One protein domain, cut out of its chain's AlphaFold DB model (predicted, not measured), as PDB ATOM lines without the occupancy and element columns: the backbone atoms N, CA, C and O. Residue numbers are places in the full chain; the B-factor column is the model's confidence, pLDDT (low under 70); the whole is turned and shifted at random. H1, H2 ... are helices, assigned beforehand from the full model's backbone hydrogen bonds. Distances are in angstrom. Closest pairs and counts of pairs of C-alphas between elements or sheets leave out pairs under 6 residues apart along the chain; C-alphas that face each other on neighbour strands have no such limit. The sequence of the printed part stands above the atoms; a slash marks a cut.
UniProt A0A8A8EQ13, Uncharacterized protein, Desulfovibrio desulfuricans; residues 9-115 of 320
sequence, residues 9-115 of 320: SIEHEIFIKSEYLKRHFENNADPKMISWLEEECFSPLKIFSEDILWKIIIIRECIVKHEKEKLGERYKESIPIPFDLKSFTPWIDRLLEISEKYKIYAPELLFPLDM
ATOM      1  N   SER A   9      49.449  -0.209  41.906       64.88
ATOM      2  CA  SER A   9      48.203   0.542  41.734       64.88
ATOM      3  C   SER A   9      47.521   0.303  40.383       64.88
ATOM      4  O   SER A   9      46.296   0.250  40.331       64.88
ATOM      5  N   ILE A  10      48.299   0.155  39.308       65.56
ATOM      6  CA  ILE A  10      47.789  -0.143  37.967       65.56
ATOM      7  C   ILE A  10      47.366  -1.610  37.893       65.56
ATOM      8  O   ILE A  10      46.289  -1.900  37.380       65.56
ATOM      9  N   GLU A  11      48.160  -2.531  38.448       74.19
ATOM     10  CA  GLU A  11      47.797  -3.956  38.491       74.19
ATOM     11  C   GLU A  11      46.480  -4.169  39.243       74.19
ATOM     12  O   GLU A  11      45.584  -4.854  38.754       74.19
ATOM     13  N   HIS A  12      46.313  -3.497  40.381       81.00
ATOM     14  CA  HIS A  12      45.072  -3.464  41.145       81.00
ATOM     15  C   HIS A  12      43.887  -2.921  40.338       81.00
ATOM     16  O   HIS A  12      42.784  -3.463  40.411       81.00
ATOM     17  N   GLU A  13      44.084  -1.854  39.568       76.50
ATOM     18  CA  GLU A  13      43.023  -1.270  38.749       76.50
ATOM     19  C   GLU A  13      42.591  -2.208  37.615       76.50
ATOM     20  O   GLU A  13      41.394  -2.462  37.443       76.50
ATOM     21  N   ILE A  14      43.561  -2.770  36.886       78.12
ATOM     22  CA  ILE A  14      43.322  -3.746  35.817       78.12
ATOM     23  C   ILE A  14      42.621  -4.977  36.391       78.12
ATOM     24  O   ILE A  14      41.638  -5.441  35.811       78.12
ATOM     25  N   PHE A  15      43.071  -5.463  37.550       88.81
ATOM     26  CA  PHE A  15      42.444  -6.572  38.254       88.81
ATOM     27  C   PHE A  15      40.968  -6.287  38.552       88.81
ATOM     28  O   PHE A  15      40.097  -7.040  38.120       88.81
ATOM     29  N   ILE A  16      40.653  -5.169  39.219       88.88
ATOM     30  CA  ILE A  16      39.258  -4.835  39.548       88.88
ATOM     31  C   ILE A  16      38.413  -4.682  38.285       88.88
ATOM     32  O   ILE A  16      37.276  -5.154  38.244       88.88
ATOM     33  N   LYS A  17      38.942  -4.006  37.261       85.69
ATOM     34  CA  LYS A  17      38.226  -3.815  36.002       85.69
ATOM     35  C   LYS A  17      37.910  -5.162  35.358       85.69
ATOM     36  O   LYS A  17      36.760  -5.378  34.993       85.69
ATOM     37  N   SER A  18      38.889  -6.062  35.280       90.31
ATOM     38  CA  SER A  18      38.712  -7.427  34.776       90.31
ATOM     39  C   SER A  18      37.587  -8.142  35.530       90.31
ATOM     40  O   SER A  18      36.606  -8.574  34.924       90.31
ATOM     41  N   GLU A  19      37.637  -8.150  36.863       94.94
ATOM     42  CA  GLU A  19      36.617  -8.821  37.671       94.94
ATOM     43  C   GLU A  19      35.217  -8.207  37.497       94.94
ATOM     44  O   GLU A  19      34.232  -8.948  37.445       94.94
ATOM     45  N   TYR A  20      35.097  -6.884  37.328       92.69
ATOM     46  CA  TYR A  20      33.819  -6.246  36.990       92.69
ATOM     47  C   TYR A  20      33.294  -6.655  35.614       92.69
ATOM     48  O   TYR A  20      32.093  -6.901  35.482       92.69
ATOM     49  N   LEU A  21      34.163  -6.744  34.604       92.06
ATOM     50  CA  LEU A  21      33.777  -7.160  33.254       92.06
ATOM     51  C   LEU A  21      33.303  -8.617  33.234       92.06
ATOM     52  O   LEU A  21      32.290  -8.917  32.604       92.06
ATOM     53  N   LYS A  22      33.939  -9.500  34.012       94.88
ATOM     54  CA  LYS A  22      33.487 -10.889  34.184       94.88
ATOM     55  C   LYS A  22      32.077 -10.954  34.783       94.88
ATOM     56  O   LYS A  22      31.200 -11.594  34.214       94.88
ATOM     57  N   ARG A  23      31.783 -10.203  35.858       93.94
ATOM     58  CA  ARG A  23      30.407 -10.126  36.412       93.94
ATOM     59  C   ARG A  23      29.426  -9.454  35.447       93.94
ATOM     60  O   ARG A  23      28.234  -9.764  35.467       93.94
ATOM     61  N   HIS A  24      29.886  -8.515  34.618       92.88
ATOM     62  CA  HIS A  24      29.041  -7.898  33.597       92.88
ATOM     63  C   HIS A  24      28.601  -8.937  32.568       92.88
ATOM     64  O   HIS A  24      27.412  -9.006  32.253       92.88
ATOM     65  N   PHE A  25      29.547  -9.743  32.084       94.06
ATOM     66  CA  PHE A  25      29.288 -10.852  31.178       94.06
ATOM     67  C   PHE A  25      28.254 -11.809  31.764       94.06
ATOM     68  O   PHE A  25      27.217 -12.014  31.143       94.06
ATOM     69  N   GLU A  26      28.448 -12.267  33.003       92.25
ATOM     70  CA  GLU A  26      27.479 -13.138  33.674       92.25
ATOM     71  C   GLU A  26      26.056 -12.574  33.673       92.25
ATOM     72  O   GLU A  26      25.101 -13.326  33.540       92.25
ATOM     73  N   ASN A  27      25.892 -11.259  33.846       89.62
ATOM     74  CA  ASN A  27      24.568 -10.642  33.930       89.62
ATOM     75  C   ASN A  27      23.892 -10.409  32.579       89.62
ATOM     76  O   ASN A  27      22.662 -10.352  32.536       89.62
ATOM     77  N   ASN A  28      24.671 -10.204  31.517       89.94
ATOM     78  CA  ASN A  28      24.170  -9.636  30.262       89.94
ATOM     79  C   ASN A  28      24.456 -10.502  29.032       89.94
ATOM     80  O   ASN A  28      23.979 -10.181  27.943       89.94
ATOM     81  N   ALA A  29      25.261 -11.555  29.155       90.88
ATOM     82  CA  ALA A  29      25.490 -12.480  28.059       90.88
ATOM     83  C   ALA A  29      24.253 -13.337  27.782       90.88
ATOM     84  O   ALA A  29      23.499 -13.699  28.685       90.88
ATOM     85  N   ASP A  30      24.066 -13.659  26.504       89.44
ATOM     86  CA  ASP A  30      23.108 -14.677  26.086       89.44
ATOM     87  C   ASP A  30      23.535 -16.019  26.711       89.44
ATOM     88  O   ASP A  30      24.707 -16.383  26.571       89.44
ATOM     89  N   PRO A  31      22.633 -16.777  27.365       89.50
ATOM     90  CA  PRO A  31      22.938 -18.117  27.858       89.50
ATOM     91  C   PRO A  31      23.626 -19.013  26.820       89.50
ATOM     92  O   PRO A  31      24.549 -19.740  27.170       89.50
ATOM     93  N   LYS A  32      23.274 -18.901  25.531       91.19
ATOM     94  CA  LYS A  32      23.936 -19.653  24.451       91.19
ATOM     95  C   LYS A  32      25.410 -19.292  24.287       91.19
ATOM     96  O   LYS A  32      26.215 -20.142  23.929       91.19
ATOM     97  N   MET A  33      25.767 -18.031  24.521       92.94
ATOM     98  CA  MET A  33      27.156 -17.573  24.471       92.94
ATOM     99  C   MET A  33      27.960 -18.118  25.650       92.94
ATOM    100  O   MET A  33      29.120 -18.472  25.468       92.94
ATOM    101  N   ILE A  34      27.341 -18.202  26.830       92.62
ATOM    102  CA  ILE A  34      27.957 -18.806  28.013       92.62
ATOM    103  C   ILE A  34      28.214 -20.291  27.762       92.62
ATOM    104  O   ILE A  34      29.365 -20.706  27.844       92.62
ATOM    105  N   SER A  35      27.192 -21.047  27.348       92.81
ATOM    106  CA  SER A  35      27.342 -22.477  27.046       92.81
ATOM    107  C   SER A  35      28.390 -22.729  25.963       92.81
ATOM    108  O   SER A  35      29.230 -23.610  26.110       92.81
ATOM    109  N   TRP A  36      28.410 -21.907  24.909       95.12
ATOM    110  CA  TRP A  36      29.432 -22.024  23.872       95.12
ATOM    111  C   TRP A  36      30.846 -21.806  24.423       95.12
ATOM    112  O   TRP A  36      31.746 -22.569  24.093       95.12
ATOM    113  N   LEU A  37      31.069 -20.799  25.276       95.25
ATOM    114  CA  LEU A  37      32.384 -20.619  25.895       95.25
ATOM    115  C   LEU A  37      32.748 -21.821  26.777       95.25
ATOM    116  O   LEU A  37      33.864 -22.321  26.676       95.25
ATOM    117  N   GLU A  38      31.830 -22.319  27.600       92.81
ATOM    118  CA  GLU A  38      32.094 -23.466  28.479       92.81
ATOM    119  C   GLU A  38      32.485 -24.736  27.697       92.81
ATOM    120  O   GLU A  38      33.385 -25.466  28.113       92.81
ATOM    121  N   GLU A  39      31.859 -24.980  26.543       92.81
ATOM    122  CA  GLU A  39      32.057 -26.200  25.748       92.81
ATOM    123  C   GLU A  39      33.205 -26.091  24.728       92.81
ATOM    124  O   GLU A  39      33.984 -27.041  24.537       92.81
ATOM    125  N   GLU A  40      33.321 -24.925  24.086       94.50
ATOM    126  CA  GLU A  40      34.118 -24.717  22.875       94.50
ATOM    127  C   GLU A  40      35.289 -23.751  23.052       94.50
ATOM    128  O   GLU A  40      36.191 -23.746  22.213       94.50
ATOM    129  N   CYS A  41      35.360 -22.969  24.140       94.19
ATOM    130  CA  CYS A  41      36.457 -22.009  24.313       94.19
ATOM    131  C   CYS A  41      37.822 -22.694  24.210       94.19
ATOM    132  O   CYS A  41      38.703 -22.185  23.534       94.19
ATOM    133  N   PHE A  42      37.970 -23.887  24.785       93.56
ATOM    134  CA  PHE A  42      39.224 -24.638  24.787       93.56
ATOM    135  C   PHE A  42      39.251 -25.820  23.812       93.56
ATOM    136  O   PHE A  42      40.149 -26.658  23.927       93.56
ATOM    137  N   SER A  43      38.296 -25.943  22.879       91.44
ATOM    138  CA  SER A  43      38.166 -27.155  22.056       91.44
ATOM    139  C   SER A  43      39.416 -27.523  21.244       91.44
ATOM    140  O   SER A  43      39.792 -28.699  21.304       91.44
ATOM    141  N   PRO A  44      40.166 -26.584  20.628       90.06
ATOM    142  CA  PRO A  44      41.404 -26.921  19.916       90.06
ATOM    143  C   PRO A  44      42.544 -27.349  20.845       90.06
ATOM    144  O   PRO A  44      43.533 -27.905  20.389       90.06
ATOM    145  N   LEU A  45      42.418 -27.097  22.151       89.75
ATOM    146  CA  LEU A  45      43.439 -27.357  23.163       89.75
ATOM    147  C   LEU A  45      43.107 -28.540  24.080       89.75
ATOM    148  O   LEU A  45      43.900 -28.854  24.967       89.75
ATOM    149  N   LYS A  46      41.960 -29.210  23.879       84.38
ATOM    150  CA  LYS A  46      41.480 -30.302  24.749       84.38
ATOM    151  C   LYS A  46      42.512 -31.422  24.925       84.38
ATOM    152  O   LYS A  46      42.652 -31.923  26.032       84.38
ATOM    153  N   ILE A  47      43.248 -31.770  23.868       81.25
ATOM    154  CA  ILE A  47      44.246 -32.857  23.872       81.25
ATOM    155  C   ILE A  47      45.676 -32.399  24.202       81.25
ATOM    156  O   ILE A  47      46.558 -33.236  24.352       81.25
ATOM    157  N   PHE A  48      45.925 -31.088  24.268       76.56
ATOM    158  CA  PHE A  48      47.285 -30.536  24.318       76.56
ATOM    159  C   PHE A  48      47.765 -30.211  25.730       76.56
ATOM    160  O   PHE A  48      48.966 -30.203  25.982       76.56
ATOM    161  N   SER A  49      46.846 -29.922  26.647       76.12
ATOM    162  CA  SER A  49      47.167 -29.668  28.049       76.12
ATOM    163  C   SER A  49      45.916 -29.828  28.905       76.12
ATOM    164  O   SER A  49      44.808 -29.588  28.428       76.12
ATOM    165  N   GLU A  50      46.067 -30.189  30.173       80.81
ATOM    166  CA  GLU A  50      44.998 -30.031  31.168       80.81
ATOM    167  C   GLU A  50      45.082 -28.673  31.881       80.81
ATOM    168  O   GLU A  50      44.077 -28.199  32.406       80.81
ATOM    169  N   ASP A  51      46.233 -27.999  31.797       87.44
ATOM    170  CA  ASP A  51      46.494 -26.704  32.419       87.44
ATOM    171  C   ASP A  51      45.651 -25.593  31.771       87.44
ATOM    172  O   ASP A  51      45.829 -25.210  30.609       87.44
ATOM    173  N   ILE A  52      44.711 -25.078  32.560       87.00
ATOM    174  CA  ILE A  52      43.799 -23.996  32.197       87.00
ATOM    175  C   ILE A  52      44.554 -22.691  31.947       87.00
ATOM    176  O   ILE A  52      44.234 -21.989  30.986       87.00
ATOM    177  N   LEU A  53      45.553 -22.361  32.767       85.75
ATOM    178  CA  LEU A  53      46.310 -21.124  32.619       85.75
ATOM    179  C   LEU A  53      47.046 -21.134  31.282       85.75
ATOM    180  O   LEU A  53      46.929 -20.191  30.499       85.75
ATOM    181  N   TRP A  54      47.723 -22.239  30.977       87.56
ATOM    182  CA  TRP A  54      48.409 -22.401  29.700       87.56
ATOM    183  C   TRP A  54      47.447 -22.265  28.516       87.56
ATOM    184  O   TRP A  54      47.724 -21.542  27.556       87.56
ATOM    185  N   LYS A  55      46.264 -22.879  28.613       91.25
ATOM    186  CA  LYS A  55      45.223 -22.760  27.590       91.25
ATOM    187  C   LYS A  55      44.743 -21.324  27.381       91.25
ATOM    188  O   LYS A  55      44.599 -20.897  26.236       91.25
ATOM    189  N   ILE A  56      44.508 -20.578  28.462       90.56
ATOM    190  CA  ILE A  56      44.123 -19.161  28.395       90.56
ATOM    191  C   ILE A  56      45.200 -18.372  27.646       90.56
ATOM    192  O   ILE A  56      44.876 -17.589  26.755       90.56
ATOM    193  N   ILE A  57      46.477 -18.588  27.973       87.62
ATOM    194  CA  ILE A  57      47.593 -17.872  27.345       87.62
ATOM    195  C   ILE A  57      47.676 -18.201  25.844       87.62
ATOM    196  O   ILE A  57      47.789 -17.275  25.043       87.62
ATOM    197  N   ILE A  58      47.539 -19.469  25.443       90.88
ATOM    198  CA  ILE A  58      47.536 -19.848  24.020       90.88
ATOM    199  C   ILE A  58      46.368 -19.201  23.273       90.88
ATOM    200  O   ILE A  58      46.570 -18.648  22.196       90.88
ATOM    201  N   ILE A  59      45.159 -19.202  23.840       93.12
ATOM    202  CA  ILE A  59      44.007 -18.555  23.197       93.12
ATOM    203  C   ILE A  59      44.231 -17.050  23.033       93.12
ATOM    204  O   ILE A  59      43.906 -16.501  21.980       93.12
ATOM    205  N   ARG A  60      44.799 -16.374  24.039       90.25
ATOM    206  CA  ARG A  60      45.168 -14.957  23.915       90.25
ATOM    207  C   ARG A  60      46.137 -14.750  22.749       90.25
ATOM    208  O   ARG A  60      45.912 -13.860  21.936       90.25
ATOM    209  N   GLU A  61      47.166 -15.588  22.638       89.88
ATOM    210  CA  GLU A  61      48.138 -15.525  21.542       89.88
ATOM    211  C   GLU A  61      47.474 -15.732  20.171       89.88
ATOM    212  O   GLU A  61      47.759 -14.992  19.231       89.88
ATOM    213  N   CYS A  62      46.532 -16.678  20.072       92.19
ATOM    214  CA  CYS A  62      45.727 -16.914  18.873       92.19
ATOM    215  C   CYS A  62      44.924 -15.674  18.462       92.19
ATOM    216  O   CYS A  62      44.934 -15.309  17.288       92.19
ATOM    217  N   ILE A  63      44.247 -15.027  19.418       91.88
ATOM    218  CA  ILE A  63      43.448 -13.817  19.171       91.88
ATOM    219  C   ILE A  63      44.347 -12.685  18.665       91.88
ATOM    220  O   ILE A  63      44.054 -12.104  17.623       91.88
ATOM    221  N   VAL A  64      45.465 -12.421  19.351       86.88
ATOM    222  CA  VAL A  64      46.406 -11.351  18.980       86.88
ATOM    223  C   VAL A  64      47.002 -11.600  17.596       86.88
ATOM    224  O   VAL A  64      47.016 -10.705  16.753       86.88
ATOM    225  N   LYS A  65      47.477 -12.823  17.326       88.50
ATOM    226  CA  LYS A  65      48.039 -13.170  16.018       88.50
ATOM    227  C   LYS A  65      47.007 -12.983  14.907       88.50
ATOM    228  O   LYS A  65      47.330 -12.391  13.881       88.50
ATOM    229  N   HIS A  66      45.782 -13.455  15.117       90.00
ATOM    230  CA  HIS A  66      44.705 -13.365  14.133       90.00
ATOM    231  C   HIS A  66      44.289 -11.924  13.831       90.00
ATOM    232  O   HIS A  66      44.113 -11.558  12.669       90.00
ATOM    233  N   GLU A  67      44.183 -11.080  14.857       86.81
ATOM    234  CA  GLU A  67      43.918  -9.649  14.694       86.81
ATOM    235  C   GLU A  67      45.016  -8.971  13.860       86.81
ATOM    236  O   GLU A  67      44.729  -8.271  12.889       86.81
ATOM    237  N   LYS A  68      46.285  -9.260  14.166       83.31
ATOM    238  CA  LYS A  68      47.431  -8.715  13.429       83.31
ATOM    239  C   LYS A  68      47.481  -9.196  11.979       83.31
ATOM    240  O   LYS A  68      47.722  -8.396  11.077       83.31
ATOM    241  N   GLU A  69      47.186 -10.470  11.730       86.00
ATOM    242  CA  GLU A  69      47.102 -11.021  10.373       86.00
ATOM    243  C   GLU A  69      45.968 -10.382   9.557       86.00
ATOM    244  O   GLU A  69      46.173 -10.063   8.384       86.00
ATOM    245  N   LYS A  70      44.804 -10.113  10.171       83.56
ATOM    246  CA  LYS A  70      43.692  -9.386   9.527       83.56
ATOM    247  C   LYS A  70      44.073  -7.973   9.085       83.56
ATOM    248  O   LYS A  70      43.554  -7.493   8.079       83.56
ATOM    249  N   LEU A  71      44.988  -7.330   9.804       79.00
ATOM    250  CA  LEU A  71      45.517  -6.000   9.488       79.00
ATOM    251  C   LEU A  71      46.690  -6.038   8.491       79.00
ATOM    252  O   LEU A  71      47.228  -4.996   8.123       79.00
ATOM    253  N   GLY A  72      47.101  -7.227   8.037       78.00
ATOM    254  CA  GLY A  72      48.269  -7.401   7.171       78.00
ATOM    255  C   GLY A  72      49.606  -7.192   7.892       78.00
ATOM    256  O   GLY A  72      50.641  -7.018   7.241       78.00
ATOM    257  N   GLU A  73      49.610  -7.204   9.226       76.69
ATOM    258  CA  GLU A  73      50.805  -7.027  10.041       76.69
ATOM    259  C   GLU A  73      51.553  -8.352  10.228       76.69
ATOM    260  O   GLU A  73      50.972  -9.430  10.367       76.69
ATOM    261  N   ARG A  74      52.890  -8.281  10.266       75.69
ATOM    262  CA  ARG A  74      53.714  -9.436  10.641       75.69
ATOM    263  C   ARG A  74      53.756  -9.542  12.157       75.69
ATOM    264  O   ARG A  74      54.354  -8.690  12.810       75.69
ATOM    265  N   TYR A  75      53.203 -10.620  12.694       78.81
ATOM    266  CA  TYR A  75      53.258 -10.925  14.117       78.81
ATOM    267  C   TYR A  75      54.186 -12.113  14.384       78.81
ATOM    268  O   TYR A  75      54.080 -13.159  13.744       78.81
ATOM    269  N   LYS A  76      55.125 -11.941  15.319       79.81
ATOM    270  CA  LYS A  76      55.958 -13.033  15.825       79.81
ATOM    271  C   LYS A  76      55.357 -13.505  17.138       79.81
ATOM    272  O   LYS A  76      55.331 -12.741  18.097       79.81
ATOM    273  N   GLU A  77      54.944 -14.763  17.159       78.69
ATOM    274  CA  GLU A  77      54.399 -15.411  18.345       78.69
ATOM    275  C   GLU A  77      55.358 -15.312  19.539       78.69
ATOM    276  O   GLU A  77      56.560 -15.582  19.429       78.69
ATOM    277  N   SER A  78      54.805 -14.930  20.686       77.06
ATOM    278  CA  SER A  78      55.484 -14.932  21.981       77.06
ATOM    279  C   SER A  78      55.590 -16.347  22.550       77.06
ATOM    280  O   SER A  78      56.538 -16.648  23.277       77.06
ATOM    281  N   ILE A  79      54.636 -17.215  22.200       81.31
ATOM    282  CA  ILE A  79      54.585 -18.631  22.569       81.31
ATOM    283  C   ILE A  79      54.110 -19.476  21.380       81.31
ATOM    284  O   ILE A  79      53.287 -18.994  20.606       81.31
ATOM    285  N   PRO A  80      54.572 -20.729  21.233       84.81
ATOM    286  CA  PRO A  80      54.155 -21.576  20.120       84.81
ATOM    287  C   PRO A  80      52.665 -21.913  20.179       84.81
ATOM    288  O   PRO A  80      52.185 -22.406  21.202       84.81
ATOM    289  N   ILE A  81      51.954 -21.727  19.069       90.19
ATOM    290  CA  ILE A  81      50.578 -22.213  18.914       90.19
ATOM    291  C   ILE A  81      50.632 -23.682  18.446       90.19
ATOM    292  O   ILE A  81      51.186 -23.958  17.381       90.19
ATOM    293  N   PRO A  82      50.091 -24.652  19.212       88.94
ATOM    294  CA  PRO A  82      50.321 -26.084  18.979       88.94
ATOM    295  C   PRO A  82      49.456 -26.686  17.855       88.94
ATOM    296  O   PRO A  82      49.449 -27.901  17.663       88.94
ATOM    297  N   PHE A  83      48.710 -25.862  17.123       88.38
ATOM    298  CA  PHE A  83      47.827 -26.275  16.037       88.38
ATOM    299  C   PHE A  83      47.860 -25.255  14.894       88.38
ATOM    300  O   PHE A  83      48.277 -24.109  15.072       88.38
ATOM    301  N   ASP A  84      47.398 -25.658  13.709       88.25
ATOM    302  CA  ASP A  84      47.270 -24.737  12.579       88.25
ATOM    303  C   ASP A  84      46.125 -23.749  12.812       88.25
ATOM    304  O   ASP A  84      44.949 -24.102  12.729       88.25
ATOM    305  N   LEU A  85      46.480 -22.492  13.077       87.69
ATOM    306  CA  LEU A  85      45.536 -21.419  13.374       87.69
ATOM    307  C   LEU A  85      44.488 -21.221  12.263       87.69
ATOM    308  O   LEU A  85      43.326 -20.944  12.558       87.69
ATOM    309  N   LYS A  86      44.874 -21.409  10.991       87.88
ATOM    310  CA  LYS A  86      43.991 -21.193   9.830       87.88
ATOM    311  C   LYS A  86      42.817 -22.167   9.800       87.88
ATOM    312  O   LYS A  86      41.709 -21.795   9.426       87.88
ATOM    313  N   SER A  87      43.044 -23.397  10.249       90.94
ATOM    314  CA  SER A  87      41.999 -24.416  10.380       90.94
ATOM    315  C   SER A  87      40.936 -24.060  11.436       90.94
ATOM    316  O   SER A  87      39.852 -24.636  11.432       90.94
ATOM    317  N   PHE A  88      41.211 -23.083  12.310       92.31
ATOM    318  CA  PHE A  88      40.322 -22.651  13.392       92.31
ATOM    319  C   PHE A  88      39.898 -21.178  13.294       92.31
ATOM    320  O   PHE A  88      39.400 -20.618  14.272       92.31
ATOM    321  N   THR A  89      40.030 -20.543  12.126       91.75
ATOM    322  CA  THR A  89      39.653 -19.132  11.928       91.75
ATOM    323  C   THR A  89      38.245 -18.783  12.443       91.75
ATOM    324  O   THR A  89      38.150 -17.830  13.215       91.75
ATOM    325  N   PRO A  90      37.169 -19.552  12.155       93.81
ATOM    326  CA  PRO A  90      35.835 -19.230  12.677       93.81
ATOM    327  C   PRO A  90      35.743 -19.247  14.211       93.81
ATOM    328  O   PRO A  90      35.003 -18.463  14.804       93.81
ATOM    329  N   TRP A  91      36.500 -20.132  14.867       95.19
ATOM    330  CA  TRP A  91      36.552 -20.224  16.328       95.19
ATOM    331  C   TRP A  91      37.275 -19.013  16.933       95.19
ATOM    332  O   TRP A  91      36.776 -18.425  17.893       95.19
ATOM    333  N   ILE A  92      38.388 -18.577  16.336       95.31
ATOM    334  CA  ILE A  92      39.128 -17.385  16.791       95.31
ATOM    335  C   ILE A  92      38.322 -16.120  16.530       95.31
ATOM    336  O   ILE A  92      38.264 -15.260  17.401       95.31
ATOM    337  N   ASP A  93      37.667 -16.016  15.371       94.00
ATOM    338  CA  ASP A  93      36.769 -14.904  15.054       94.00
ATOM    339  C   ASP A  93      35.695 -14.758  16.122       94.00
ATOM    340  O   ASP A  93      35.475 -13.664  16.643       94.00
ATOM    341  N   ARG A  94      35.086 -15.875  16.526       95.69
ATOM    342  CA  ARG A  94      34.074 -15.856  17.575       95.69
ATOM    343  C   ARG A  94      34.636 -15.415  18.927       95.69
ATOM    344  O   ARG A  94      33.990 -14.644  19.637       95.69
ATOM    345  N   LEU A  95      35.827 -15.885  19.291       95.62
ATOM    346  CA  LEU A  95      36.504 -15.458  20.517       95.62
ATOM    347  C   LEU A  95      36.874 -13.970  20.477       95.62
ATOM    348  O   LEU A  95      36.707 -13.281  21.484       95.62
ATOM    349  N   LEU A  96      37.332 -13.463  19.333       93.00
ATOM    350  CA  LEU A  96      37.645 -12.051  19.129       93.00
ATOM    351  C   LEU A  96      36.384 -11.189  19.270       93.00
ATOM    352  O   LEU A  96      36.389 -10.260  20.069       93.00
ATOM    353  N   GLU A  97      35.278 -11.550  18.611       92.62
ATOM    354  CA  GLU A  97      33.987 -10.852  18.741       92.62
ATOM    355  C   GLU A  97      33.521 -10.750  20.201       92.62
ATOM    356  O   GLU A  97      33.072  -9.696  20.661       92.62
ATOM    357  N   ILE A  98      33.618 -11.854  20.952       94.31
ATOM    358  CA  ILE A  98      33.274 -11.880  22.378       94.31
ATOM    359  C   ILE A  98      34.222 -10.963  23.159       94.31
ATOM    360  O   ILE A  98      33.766 -10.180  23.997       94.31
ATOM    361  N   SER A  99      35.522 -11.022  22.869       92.31
ATOM    362  CA  SER A  99      36.528 -10.229  23.577       92.31
ATOM    363  C   SER A  99      36.337  -8.727  23.358       92.31
ATOM    364  O   SER A  99      36.299  -7.956  24.319       92.31
ATOM    365  N   GLU A 100      36.096  -8.313  22.114       88.12
ATOM    366  CA  GLU A 100      35.772  -6.934  21.745       88.12
ATOM    367  C   GLU A 100      34.481  -6.452  22.414       88.12
ATOM    368  O   GLU A 100      34.395  -5.303  22.857       88.12
ATOM    369  N   LYS A 101      33.460  -7.314  22.493       89.44
ATOM    370  CA  LYS A 101      32.174  -6.966  23.104       89.44
ATOM    371  C   LYS A 101      32.309  -6.727  24.605       89.44
ATOM    372  O   LYS A 101      31.722  -5.772  25.107       89.44
ATOM    373  N   TYR A 102      33.065  -7.568  25.312       89.38
ATOM    374  CA  TYR A 102      33.172  -7.528  26.776       89.38
ATOM    375  C   TYR A 102      34.447  -6.859  27.304       89.38
ATOM    376  O   TYR A 102      34.589  -6.712  28.516       89.38
ATOM    377  N   LYS A 103      35.331  -6.384  26.416       85.06
ATOM    378  CA  LYS A 103      36.575  -5.653  26.730       85.06
ATOM    379  C   LYS A 103      37.552  -6.437  27.617       85.06
ATOM    380  O   LYS A 103      38.294  -5.854  28.408       85.06
ATOM    381  N   ILE A 104      37.540  -7.758  27.484       88.94
ATOM    382  CA  ILE A 104      38.407  -8.719  28.173       88.94
ATOM    383  C   ILE A 104      38.559  -9.943  27.272       88.94
ATOM    384  O   ILE A 104      37.618 -10.273  26.556       88.94
ATOM    385  N   TYR A 105      39.708 -10.621  27.289       91.44
ATOM    386  CA  TYR A 105      39.872 -11.830  26.485       91.44
ATOM    387  C   TYR A 105      38.802 -12.864  26.849       91.44
ATOM    388  O   TYR A 105      38.638 -13.224  28.014       91.44
ATOM    389  N   ALA A 106      38.103 -13.365  25.832       94.50
ATOM    390  CA  ALA A 106      37.020 -14.331  25.951       94.50
ATOM    391  C   ALA A 106      37.305 -15.518  26.892       94.50
ATOM    392  O   ALA A 106      36.429 -15.813  27.705       94.50
ATOM    393  N   PRO A 107      38.487 -16.174  26.873       93.44
ATOM    394  CA  PRO A 107      38.759 -17.259  27.814       93.44
ATOM    395  C   PRO A 107      38.726 -16.819  29.280       93.44
ATOM    396  O   PRO A 107      38.341 -17.612  30.124       93.44
ATOM    397  N   GLU A 108      39.056 -15.568  29.614       92.69
ATOM    398  CA  GLU A 108      39.052 -15.079  31.002       92.69
ATOM    399  C   GLU A 108      37.646 -14.856  31.563       92.69
ATOM    400  O   GLU A 108      37.467 -14.839  32.782       92.69
ATOM    401  N   LEU A 109      36.645 -14.690  30.692       94.19
ATOM    402  CA  LEU A 109      35.250 -14.505  31.097       94.19
ATOM    403  C   LEU A 109      34.723 -15.695  31.894       94.19
ATOM    404  O   LEU A 109      33.935 -15.496  32.813       94.19
ATOM    405  N   LEU A 110      35.197 -16.901  31.572       92.19
ATOM    406  CA  LEU A 110      34.844 -18.151  32.248       92.19
ATOM    407  C   LEU A 110      35.438 -18.275  33.654       92.19
ATOM    408  O   LEU A 110      35.054 -19.180  34.398       92.19
ATOM    409  N   PHE A 111      36.365 -17.382  34.018       92.12
ATOM    410  CA  PHE A 111      37.106 -17.475  35.267       92.12
ATOM    411  C   PHE A 111      37.035 -16.215  36.138       92.12
ATOM    412  O   PHE A 111      38.050 -15.541  36.365       92.12
ATOM    413  N   PRO A 112      35.843 -15.864  36.648       94.31
ATOM    414  CA  PRO A 112      35.734 -14.915  37.748       94.31
ATOM    415  C   PRO A 112      36.374 -15.497  39.011       94.31
ATOM    416  O   PRO A 112      36.100 -16.636  39.397       94.31
ATOM    417  N   LEU A 113      37.206 -14.699  39.672       94.94
ATOM    418  CA  LEU A 113      37.929 -15.120  40.863       94.94
ATOM    419  C   LEU A 113      37.007 -15.137  42.088       94.94
ATOM    420  O   LEU A 113      36.097 -14.306  42.205       94.94
ATOM    421  N   ASP A 114      37.261 -16.050  43.022       95.25
ATOM    422  CA  ASP A 114      36.650 -16.025  44.346       95.25
ATOM    423  C   ASP A 114      37.115 -14.782  45.128       95.25
ATOM    424  O   ASP A 114      38.290 -14.600  45.456       95.25
ATOM    425  N   MET A 115      36.166 -13.894  45.433       95.50
ATOM    426  CA  MET A 115      36.454 -12.650  46.146       95.50
ATOM    427  C   MET A 115      36.803 -12.867  47.617       95.50
ATOM    428  O   MET A 115      37.454 -12.005  48.205       95.50
TER     429      MET A 115
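This is residues 9 to 115 of the 320 residues of an uncharacterized protein of Desulfovibrio desulfuricans (UniProt A0A8A8EQ13). H3 and H4 cross about at right angles, and short H5 sits in the middle, packing on both and on residues 21 to 25 of H1, whose residues 9 to 16 stick out. The printed part has 107 residues with five named helices, H1 to H5, all helix; it is compact, radius of gyration of the C-alphas 14.1 A, spanning 36 by 32 by 26 A.

H1, residues 9 to 28, touches H5, residues 106 to 109, closest C-alphas Lys 22 and Leu 109, 5.1 A. H2, residues 31 to 40, is near H4, residues 85 to 102. H3, residues 52 to 70, touches H4 about perpendicular at 83 degrees, closest C-alphas Ile 63 and Leu 96, 6.1 A. Every O i to N i+4 pair is within hydrogen-bond range in H1, H2 and H3, 12 of 14 in H4; H5 is too short for one.

H1, 28.5 A, begins at C-alpha 9 (48.203, 0.542, 41.734); H3 is 27.0 A; H5 ends at C-alpha 109 (35.250, -14.505, 31.097).

The printed part has no cut. Links H2 to H3 and H3 to H4 are long. Residues 9 to 10 have pLDDT under 70.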